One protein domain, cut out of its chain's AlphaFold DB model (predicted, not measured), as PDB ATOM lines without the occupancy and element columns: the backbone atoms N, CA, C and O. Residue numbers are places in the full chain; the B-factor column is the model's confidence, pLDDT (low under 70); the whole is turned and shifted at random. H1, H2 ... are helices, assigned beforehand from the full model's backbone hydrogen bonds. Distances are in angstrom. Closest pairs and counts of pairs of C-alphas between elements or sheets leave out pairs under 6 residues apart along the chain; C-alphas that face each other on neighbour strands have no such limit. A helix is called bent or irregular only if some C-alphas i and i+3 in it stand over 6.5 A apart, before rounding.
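This is residues 2 to 61 of the 143 residues of an uncharacterized protein of bioreactor metagenome (UniProt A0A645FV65). A lopsided helical hairpin: the long helix H2 makes the length of a rod, the shorter H1 folds back along its first part, and residues 49 to 61 stick out free. The printed part has 60 residues with two named helices, H1 then H2, and no named strand; its class is all helix. It is only just loose, close to extended, with a radius of gyration of the C-alphas of 15.6 A and spans of 53 by 20 by 15 A.

Begin with H2, residues 28 to 60, which has a kink of 51 degrees near residue 35 and is irregular, C-alphas 33 and 36 being 7.3 A apart. With residues 30 to 44 alone it touches H1, residues 2 to 22; look at the closest C-alphas, Ala 9 and Gly 37, 4.8 A apart. This hairpin runs opposite ways at a shallow tilt of 33 degrees, only just short of steep. Every O i to N i+4 pair is within hydrogen-bond range in H1, and 27 of 29 in H2.

Find C-alpha 28 at (415.259, 357.489, 405.571); from there H2 runs 44.2 A to C-alpha 60. H1 runs 30.5 A from C-alpha 2 at (391.933, 353.692, 389.990) to C-alpha 22.

The farthest C-alphas, Asp 23 and Ile 61, are 53.1 A apart. The printed part has no cut, and the link is tight. Mean pLDDT of the printed part is 72.9; 16 residues are under 70, among them 36 to 39 and 58 to 61.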
ATOM      1  N   ALA A   2     390.864 354.244 389.137       61.72
ATOM      2  CA  ALA A   2     391.933 353.692 389.990       61.72
ATOM      3  C   ALA A   2     393.250 353.351 389.252       61.72
ATOM      4  O   ALA A   2     394.327 353.626 389.770       61.72
ATOM      5  N   GLY A   3     393.183 352.834 388.017       64.69
ATOM      6  CA  GLY A   3     394.383 352.507 387.231       64.69
ATOM      7  C   GLY A   3     395.256 353.722 386.893       64.69
ATOM      8  O   GLY A   3     396.474 353.652 386.994       64.69
ATOM      9  N   VAL A   4     394.642 354.866 386.573       74.56
ATOM     10  CA  VAL A   4     395.379 356.109 386.281       74.56
ATOM     11  C   VAL A   4     396.084 356.620 387.538       74.56
ATOM     12  O   VAL A   4     397.256 356.982 387.477       74.56
ATOM     13  N   ALA A   5     395.414 356.583 388.695       73.69
ATOM     14  CA  ALA A   5     396.017 356.974 389.969       73.69
ATOM     15  C   ALA A   5     397.213 356.080 390.352       73.69
ATOM     16  O   ALA A   5     398.225 356.589 390.830       73.69
ATOM     17  N   ALA A   6     397.131 354.771 390.088       65.62
ATOM     18  CA  ALA A   6     398.230 353.834 390.325       65.62
ATOM     19  C   ALA A   6     399.449 354.130 389.434       65.62
ATOM     20  O   ALA A   6     400.576 354.141 389.924       65.62
ATOM     21  N   VAL A   7     399.227 354.432 388.147       73.31
ATOM     22  CA  VAL A   7     400.299 354.822 387.213       73.31
ATOM     23  C   VAL A   7     400.963 356.125 387.660       73.31
ATOM     24  O   VAL A   7     402.187 356.196 387.726       73.31
ATOM     25  N   VAL A   8     400.176 357.138 388.034       78.56
ATOM     26  CA  VAL A   8     400.713 358.410 388.543       78.56
ATOM     27  C   VAL A   8     401.529 358.189 389.820       78.56
ATOM     28  O   VAL A   8     402.641 358.703 389.927       78.56
ATOM     29  N   ALA A   9     401.038 357.383 390.765       72.44
ATOM     30  CA  ALA A   9     401.768 357.068 391.992       72.44
ATOM     31  C   ALA A   9     403.083 356.318 391.727       72.44
ATOM     32  O   ALA A   9     404.095 356.624 392.360       72.44
ATOM     33  N   LEU A  10     403.087 355.384 390.769       73.12
ATOM     34  CA  LEU A  10     404.290 354.665 390.348       73.12
ATOM     35  C   LEU A  10     405.338 355.620 389.768       73.12
ATOM     36  O   LEU A  10     406.503 355.557 390.151       73.12
ATOM     37  N   LEU A  11     404.917 356.528 388.881       77.81
ATOM     38  CA  LEU A  11     405.800 357.516 388.259       77.81
ATOM     39  C   LEU A  11     406.410 358.463 389.297       77.81
ATOM     40  O   LEU A  11     407.613 358.712 389.264       77.81
ATOM     41  N   VAL A  12     405.607 358.945 390.248       82.50
ATOM     42  CA  VAL A  12     406.083 359.821 391.329       82.50
ATOM     43  C   VAL A  12     407.081 359.095 392.235       82.50
ATOM     44  O   VAL A  12     408.115 359.667 392.583       82.50
ATOM     45  N   ALA A  13     406.810 357.837 392.596       69.06
ATOM     46  CA  ALA A  13     407.721 357.036 393.409       69.06
ATOM     47  C   ALA A  13     409.048 356.761 392.679       69.06
ATOM     48  O   ALA A  13     410.114 356.947 393.262       69.06
ATOM     49  N   ALA A  14     408.989 356.389 391.397       70.00
ATOM     50  CA  ALA A  14     410.175 356.161 390.575       70.00
ATOM     51  C   ALA A  14     411.013 357.439 390.420       70.00
ATOM     52  O   ALA A  14     412.227 357.402 390.605       70.00
ATOM     53  N   TYR A  15     410.375 358.582 390.148       74.75
ATOM     54  CA  TYR A  15     411.061 359.871 390.048       74.75
ATOM     55  C   TYR A  15     411.792 360.241 391.346       74.75
ATOM     56  O   TYR A  15     412.970 360.586 391.303       74.75
ATOM     57  N   ALA A  16     411.119 360.131 392.497       75.94
ATOM     58  CA  ALA A  16     411.723 360.438 393.794       75.94
ATOM     59  C   ALA A  16     412.913 359.519 394.109       75.94
ATOM     60  O   ALA A  16     413.940 359.989 394.590       75.94
ATOM     61  N   PHE A  17     412.800 358.229 393.785       70.62
ATOM     62  CA  PHE A  17     413.887 357.268 393.946       70.62
ATOM     63  C   PHE A  17     415.104 357.617 393.080       70.62
ATOM     64  O   PHE A  17     416.221 357.677 393.587       70.62
ATOM     65  N   PHE A  18     414.897 357.864 391.782       69.50
ATOM     66  CA  PHE A  18     415.999 358.156 390.865       69.50
ATOM     67  C   PHE A  18     416.667 359.498 391.158       69.50
ATOM     68  O   PHE A  18     417.887 359.587 391.057       69.50
ATOM     69  N   ARG A  19     415.903 360.519 391.561       77.12
ATOM     70  CA  ARG A  19     416.458 361.814 391.972       77.12
ATOM     71  C   ARG A  19     417.398 361.655 393.168       77.12
ATOM     72  O   ARG A  19     418.557 362.035 393.087       77.12
ATOM     73  N   ASP A  20     416.923 361.015 394.232       71.25
ATOM     74  CA  ASP A  20     417.702 360.856 395.461       71.25
ATOM     75  C   ASP A  20     418.890 359.877 395.277       71.25
ATOM     76  O   ASP A  20     419.901 359.984 395.974       71.25
ATOM     77  N   LEU A  21     418.797 358.943 394.316       69.75
ATOM     78  CA  LEU A  21     419.911 358.093 393.875       69.75
ATOM     79  C   LEU A  21     421.003 358.904 393.166       69.75
ATOM     80  O   LEU A  21     422.180 358.708 393.462       69.75
ATOM     81  N   VAL A  22     420.625 359.809 392.255       73.19
ATOM     82  CA  VAL A  22     421.566 360.706 391.558       73.19
ATOM     83  C   VAL A  22     422.248 361.656 392.541       73.19
ATOM     84  O   VAL A  22     423.451 361.882 392.431       73.19
ATOM     85  N   ASP A  23     421.515 362.132 393.545       76.88
ATOM     86  CA  ASP A  23     422.046 363.019 394.585       76.88
ATOM     87  C   ASP A  23     422.884 362.276 395.650       76.88
ATOM     88  O   ASP A  23     423.421 362.906 396.561       76.88
ATOM     89  N   ALA A  24     423.014 360.943 395.555       73.06
ATOM     90  CA  ALA A  24     423.672 360.071 396.536       73.06
ATOM     91  C   ALA A  24     423.120 360.215 397.975       73.06
ATOM     92  O   ALA A  24     423.831 359.996 398.958       73.06
ATOM     93  N   GLN A  25     421.834 360.553 398.103       73.62
ATOM     94  CA  GLN A  25     421.138 360.803 399.373       73.62
ATOM     95  C   GLN A  25     420.137 359.703 399.747       73.62
ATOM     96  O   GLN A  25     419.253 359.921 400.578       73.62
ATOM     97  N   LEU A  26     420.270 358.506 399.164       73.56
ATOM     98  CA  LEU A  26     419.388 357.383 399.477       73.56
ATOM     99  C   LEU A  26     419.385 357.082 400.977       73.56
ATOM    100  O   LEU A  26     420.379 356.643 401.554       73.56
ATOM    101  N   GLY A  27     418.230 357.289 401.608       75.19
ATOM    102  CA  GLY A  27     418.097 357.092 403.042       75.19
ATOM    103  C   GLY A  27     416.669 357.198 403.560       75.19
ATOM    104  O   GLY A  27     415.677 357.101 402.833       75.19
ATOM    105  N   THR A  28     416.550 357.412 404.868       76.62
ATOM    106  CA  THR A  28     415.259 357.489 405.571       76.62
ATOM    107  C   THR A  28     414.403 358.678 405.122       76.62
ATOM    108  O   THR A  28     413.173 358.592 405.157       76.62
ATOM    109  N   ALA A  29     415.024 359.764 404.651       76.75
ATOM    110  CA  ALA A  29     414.339 360.914 404.064       76.75
ATOM    111  C   ALA A  29     413.642 360.557 402.737       76.75
ATOM    112  O   ALA A  29     412.469 360.887 402.559       76.75
ATOM    113  N   THR A  30     414.307 359.790 401.869       73.69
ATOM    114  CA  THR A  30     413.759 359.274 400.603       73.69
ATOM    115  C   THR A  30     412.542 358.383 400.845       73.69
ATOM    116  O   THR A  30     411.478 358.584 400.257       73.69
ATOM    117  N   LEU A  31     412.637 357.450 401.802       70.31
ATOM    118  CA  LEU A  31     411.500 356.614 402.211       70.31
ATOM    119  C   LEU A  31     410.332 357.452 402.747       70.31
ATOM    120  O   LEU A  31     409.169 357.182 402.436       70.31
ATOM    121  N   ARG A  32     410.625 358.501 403.524       77.50
ATOM    122  CA  ARG A  32     409.604 359.411 404.055       77.50
ATOM    123  C   ARG A  32     408.916 360.217 402.948       77.50
ATOM    124  O   ARG A  32     407.713 360.443 403.059       77.50
ATOM    125  N   ALA A  33     409.633 360.597 401.892       74.56
ATOM    126  CA  ALA A  33     409.064 361.266 400.723       74.56
ATOM    127  C   ALA A  33     408.189 360.320 399.876       74.56
ATOM    128  O   ALA A  33     407.097 360.699 399.456       74.56
ATOM    129  N   MET A  34     408.614 359.065 399.690       75.94
ATOM    130  CA  MET A  34     407.888 358.077 398.877       75.94
ATOM    131  C   MET A  34     406.684 357.439 399.578       75.94
ATOM    132  O   MET A  34     405.865 356.812 398.907       75.94
ATOM    133  N   ARG A  35     406.531 357.593 400.903       78.44
ATOM    134  CA  ARG A  35     405.514 356.882 401.709       78.44
ATOM    135  C   ARG A  35     404.088 356.971 401.158       78.44
ATOM    136  O   ARG A  35     403.343 356.000 401.231       78.44
ATOM    137  N   TYR A  36     403.713 358.119 400.593       67.56
ATOM    138  CA  TYR A  36     402.381 358.319 400.021       67.56
ATOM    139  C   TYR A  36     402.228 357.589 398.683       67.56
ATOM    140  O   TYR A  36     401.216 356.928 398.472       67.56
ATOM    141  N   GLY A  37     403.249 357.634 397.818       67.75
ATOM    142  CA  GLY A  37     403.272 356.870 396.566       67.75
ATOM    143  C   GLY A  37     403.239 355.362 396.819       67.75
ATOM    144  O   GLY A  37     402.421 354.655 396.235       67.75
ATOM    145  N   LEU A  38     404.043 354.880 397.773       68.06
ATOM    146  CA  LEU A  38     404.029 353.482 398.212       68.06
ATOM    147  C   LEU A  38     402.664 353.074 398.781       68.06
ATOM    148  O   LEU A  38     402.159 352.008 398.441       68.06
ATOM    149  N   GLY A  39     402.034 353.933 399.586       68.69
ATOM    150  CA  GLY A  39     400.691 353.688 400.115       68.69
ATOM    151  C   GLY A  39     399.640 353.509 399.016       68.69
ATOM    152  O   GLY A  39     398.840 352.576 399.078       68.69
ATOM    153  N   VAL A  40     399.674 354.346 397.973       73.00
ATOM    154  CA  VAL A  40     398.760 354.222 396.824       73.00
ATOM    155  C   VAL A  40     399.022 352.937 396.034       73.00
ATOM    156  O   VAL A  40     398.065 352.281 395.616       73.00
ATOM    157  N   LEU A  41     400.285 352.540 395.858       69.88
ATOM    158  CA  LEU A  41     400.639 351.282 395.193       69.88
ATOM    159  C   LEU A  41     400.116 350.069 395.968       69.88
ATOM    160  O   LEU A  41     399.468 349.207 395.377       69.88
ATOM    161  N   VAL A  42     400.327 350.033 397.287       74.62
ATOM    162  CA  VAL A  42     399.833 348.954 398.157       74.62
ATOM    163  C   VAL A  42     398.307 348.882 398.124       74.62
ATOM    164  O   VAL A  42     397.752 347.801 397.934       74.62
ATOM    165  N   ALA A  43     397.618 350.020 398.237       69.62
ATOM    166  CA  ALA A  43     396.159 350.066 398.157       69.62
ATOM    167  C   ALA A  43     395.641 349.573 396.794       69.62
ATOM    168  O   ALA A  43     394.721 348.760 396.732       69.62
ATOM    169  N   SER A  44     396.263 350.011 395.697       73.88
ATOM    170  CA  SER A  44     395.880 349.601 394.338       73.88
ATOM    171  C   SER A  44     396.123 348.110 394.096       73.88
ATOM    172  O   SER A  44     395.293 347.442 393.472       73.88
ATOM    173  N   ALA A  45     397.228 347.571 394.620       73.31
ATOM    174  CA  ALA A  45     397.526 346.145 394.578       73.31
ATOM    175  C   ALA A  45     396.494 345.335 395.376       73.31
ATOM    176  O   ALA A  45     395.995 344.335 394.868       73.31
ATOM    177  N   ALA A  46     396.108 345.796 396.570       75.50
ATOM    178  CA  ALA A  46     395.087 345.145 397.389       75.50
ATOM    179  C   ALA A  46     393.713 345.116 396.695       75.50
ATOM    180  O   ALA A  46     393.078 344.065 396.632       75.50
ATOM    181  N   VAL A  47     393.281 346.238 396.104       77.81
ATOM    182  CA  VAL A  47     392.026 346.306 395.331       77.81
ATOM    183  C   VAL A  47     392.078 345.384 394.108       77.81
ATOM    184  O   VAL A  47     391.126 344.649 393.845       77.81
ATOM    185  N   SER A  48     393.197 345.371 393.381       76.62
ATOM    186  CA  SER A  48     393.371 344.494 392.214       76.62
ATOM    187  C   SER A  48     393.375 343.016 392.608       76.62
ATOM    188  O   SER A  48     392.762 342.200 391.925       76.62
ATOM    189  N   ALA A  49     394.016 342.669 393.727       81.31
ATOM    190  CA  ALA A  49     394.022 341.315 394.264       81.31
ATOM    191  C   ALA A  49     392.618 340.866 394.686       81.31
ATOM    192  O   ALA A  49     392.231 339.745 394.367       81.31
ATOM    193  N   TYR A  50     391.833 341.740 395.329       79.25
ATOM    194  CA  TYR A  50     390.433 341.466 395.657       79.25
ATOM    195  C   TYR A  50     389.611 341.171 394.398       79.25
ATOM    196  O   TYR A  50     388.981 340.120 394.313       79.25
ATOM    197  N   HIS A  51     389.678 342.036 393.382       79.19
ATOM    198  CA  HIS A  51     388.958 341.805 392.128       79.19
ATOM    199  C   HIS A  51     389.439 340.551 391.392       79.19
ATOM    200  O   HIS A  51     388.622 339.822 390.838       79.19
ATOM    201  N   GLY A  52     390.742 340.262 391.416       80.69
ATOM    202  CA  GLY A  52     391.295 339.033 390.853       80.69
ATOM    203  C   GLY A  52     390.811 337.780 391.587       80.69
ATOM    204  O   GLY A  52     390.498 336.781 390.945       80.69
ATOM    205  N   ALA A  53     390.714 337.829 392.917       81.50
ATOM    206  CA  ALA A  53     390.198 336.735 393.732       81.50
ATOM    207  C   ALA A  53     388.700 336.506 393.491       81.50
ATOM    208  O   ALA A  53     388.307 335.367 393.264       81.50
ATOM    209  N   VAL A  54     387.896 337.574 393.445       78.62
ATOM    210  CA  VAL A  54     386.464 337.502 393.107       78.62
ATOM    211  C   VAL A  54     386.268 336.932 391.702       78.62
ATOM    212  O   VAL A  54     385.547 335.960 391.540       78.62
ATOM    213  N   PHE A  55     386.988 337.438 390.697       70.75
ATOM    214  CA  PHE A  55     386.882 336.928 389.325       70.75
ATOM    215  C   PHE A  55     387.304 335.456 389.201       70.75
ATOM    216  O   PHE A  55     386.729 334.695 388.422       70.75
ATOM    217  N   ARG A  56     388.320 335.033 389.963       72.25
ATOM    218  CA  ARG A  56     388.712 333.621 390.046       72.25
ATOM    219  C   ARG A  56     387.653 332.783 390.744       72.25
ATOM    220  O   ARG A  56     387.403 331.682 390.276       72.25
ATOM    221  N   GLN A  57     387.047 333.288 391.813       72.25
ATOM    222  CA  GLN A  57     385.977 332.610 392.534       72.25
ATOM    223  C   GLN A  57     384.741 332.449 391.649       72.25
ATOM    224  O   GLN A  57     384.230 331.345 391.554       72.25
ATOM    225  N   ASP A  58     384.342 333.476 390.901       62.72
ATOM    226  CA  ASP A  58     383.235 333.396 389.939       62.72
ATOM    227  C   ASP A  58     383.496 332.368 388.826       62.72
ATOM    228  O   ASP A  58     382.561 331.777 388.295       62.72
ATOM    229  N   ARG A  59     384.766 332.117 388.480       62.91
ATOM    230  CA  ARG A  59     385.160 331.036 387.558       62.91
ATOM    231  C   ARG A  59     385.352 329.670 388.223       62.91
ATOM    232  O   ARG A  59     385.416 328.675 387.509       62.91
ATOM    233  N   GLN A  60     385.538 329.631 389.539       64.31
ATOM    234  CA  GLN A  60     385.701 328.410 390.335       64.31
ATOM    235  C   GLN A  60     384.378 327.920 390.928       64.31
ATOM    236  O   GLN A  60     384.306 326.762 391.322       64.31
ATOM    237  N   ILE A  61     383.351 328.773 390.992       56.62
ATOM    238  CA  ILE A  61     381.968 328.346 391.168       56.62
ATOM    239  C   ILE A  61     381.638 327.520 389.925       56.62
ATOM    240  O   ILE A  61     381.502 328.050 388.823       56.62
TER     241      ILE A  61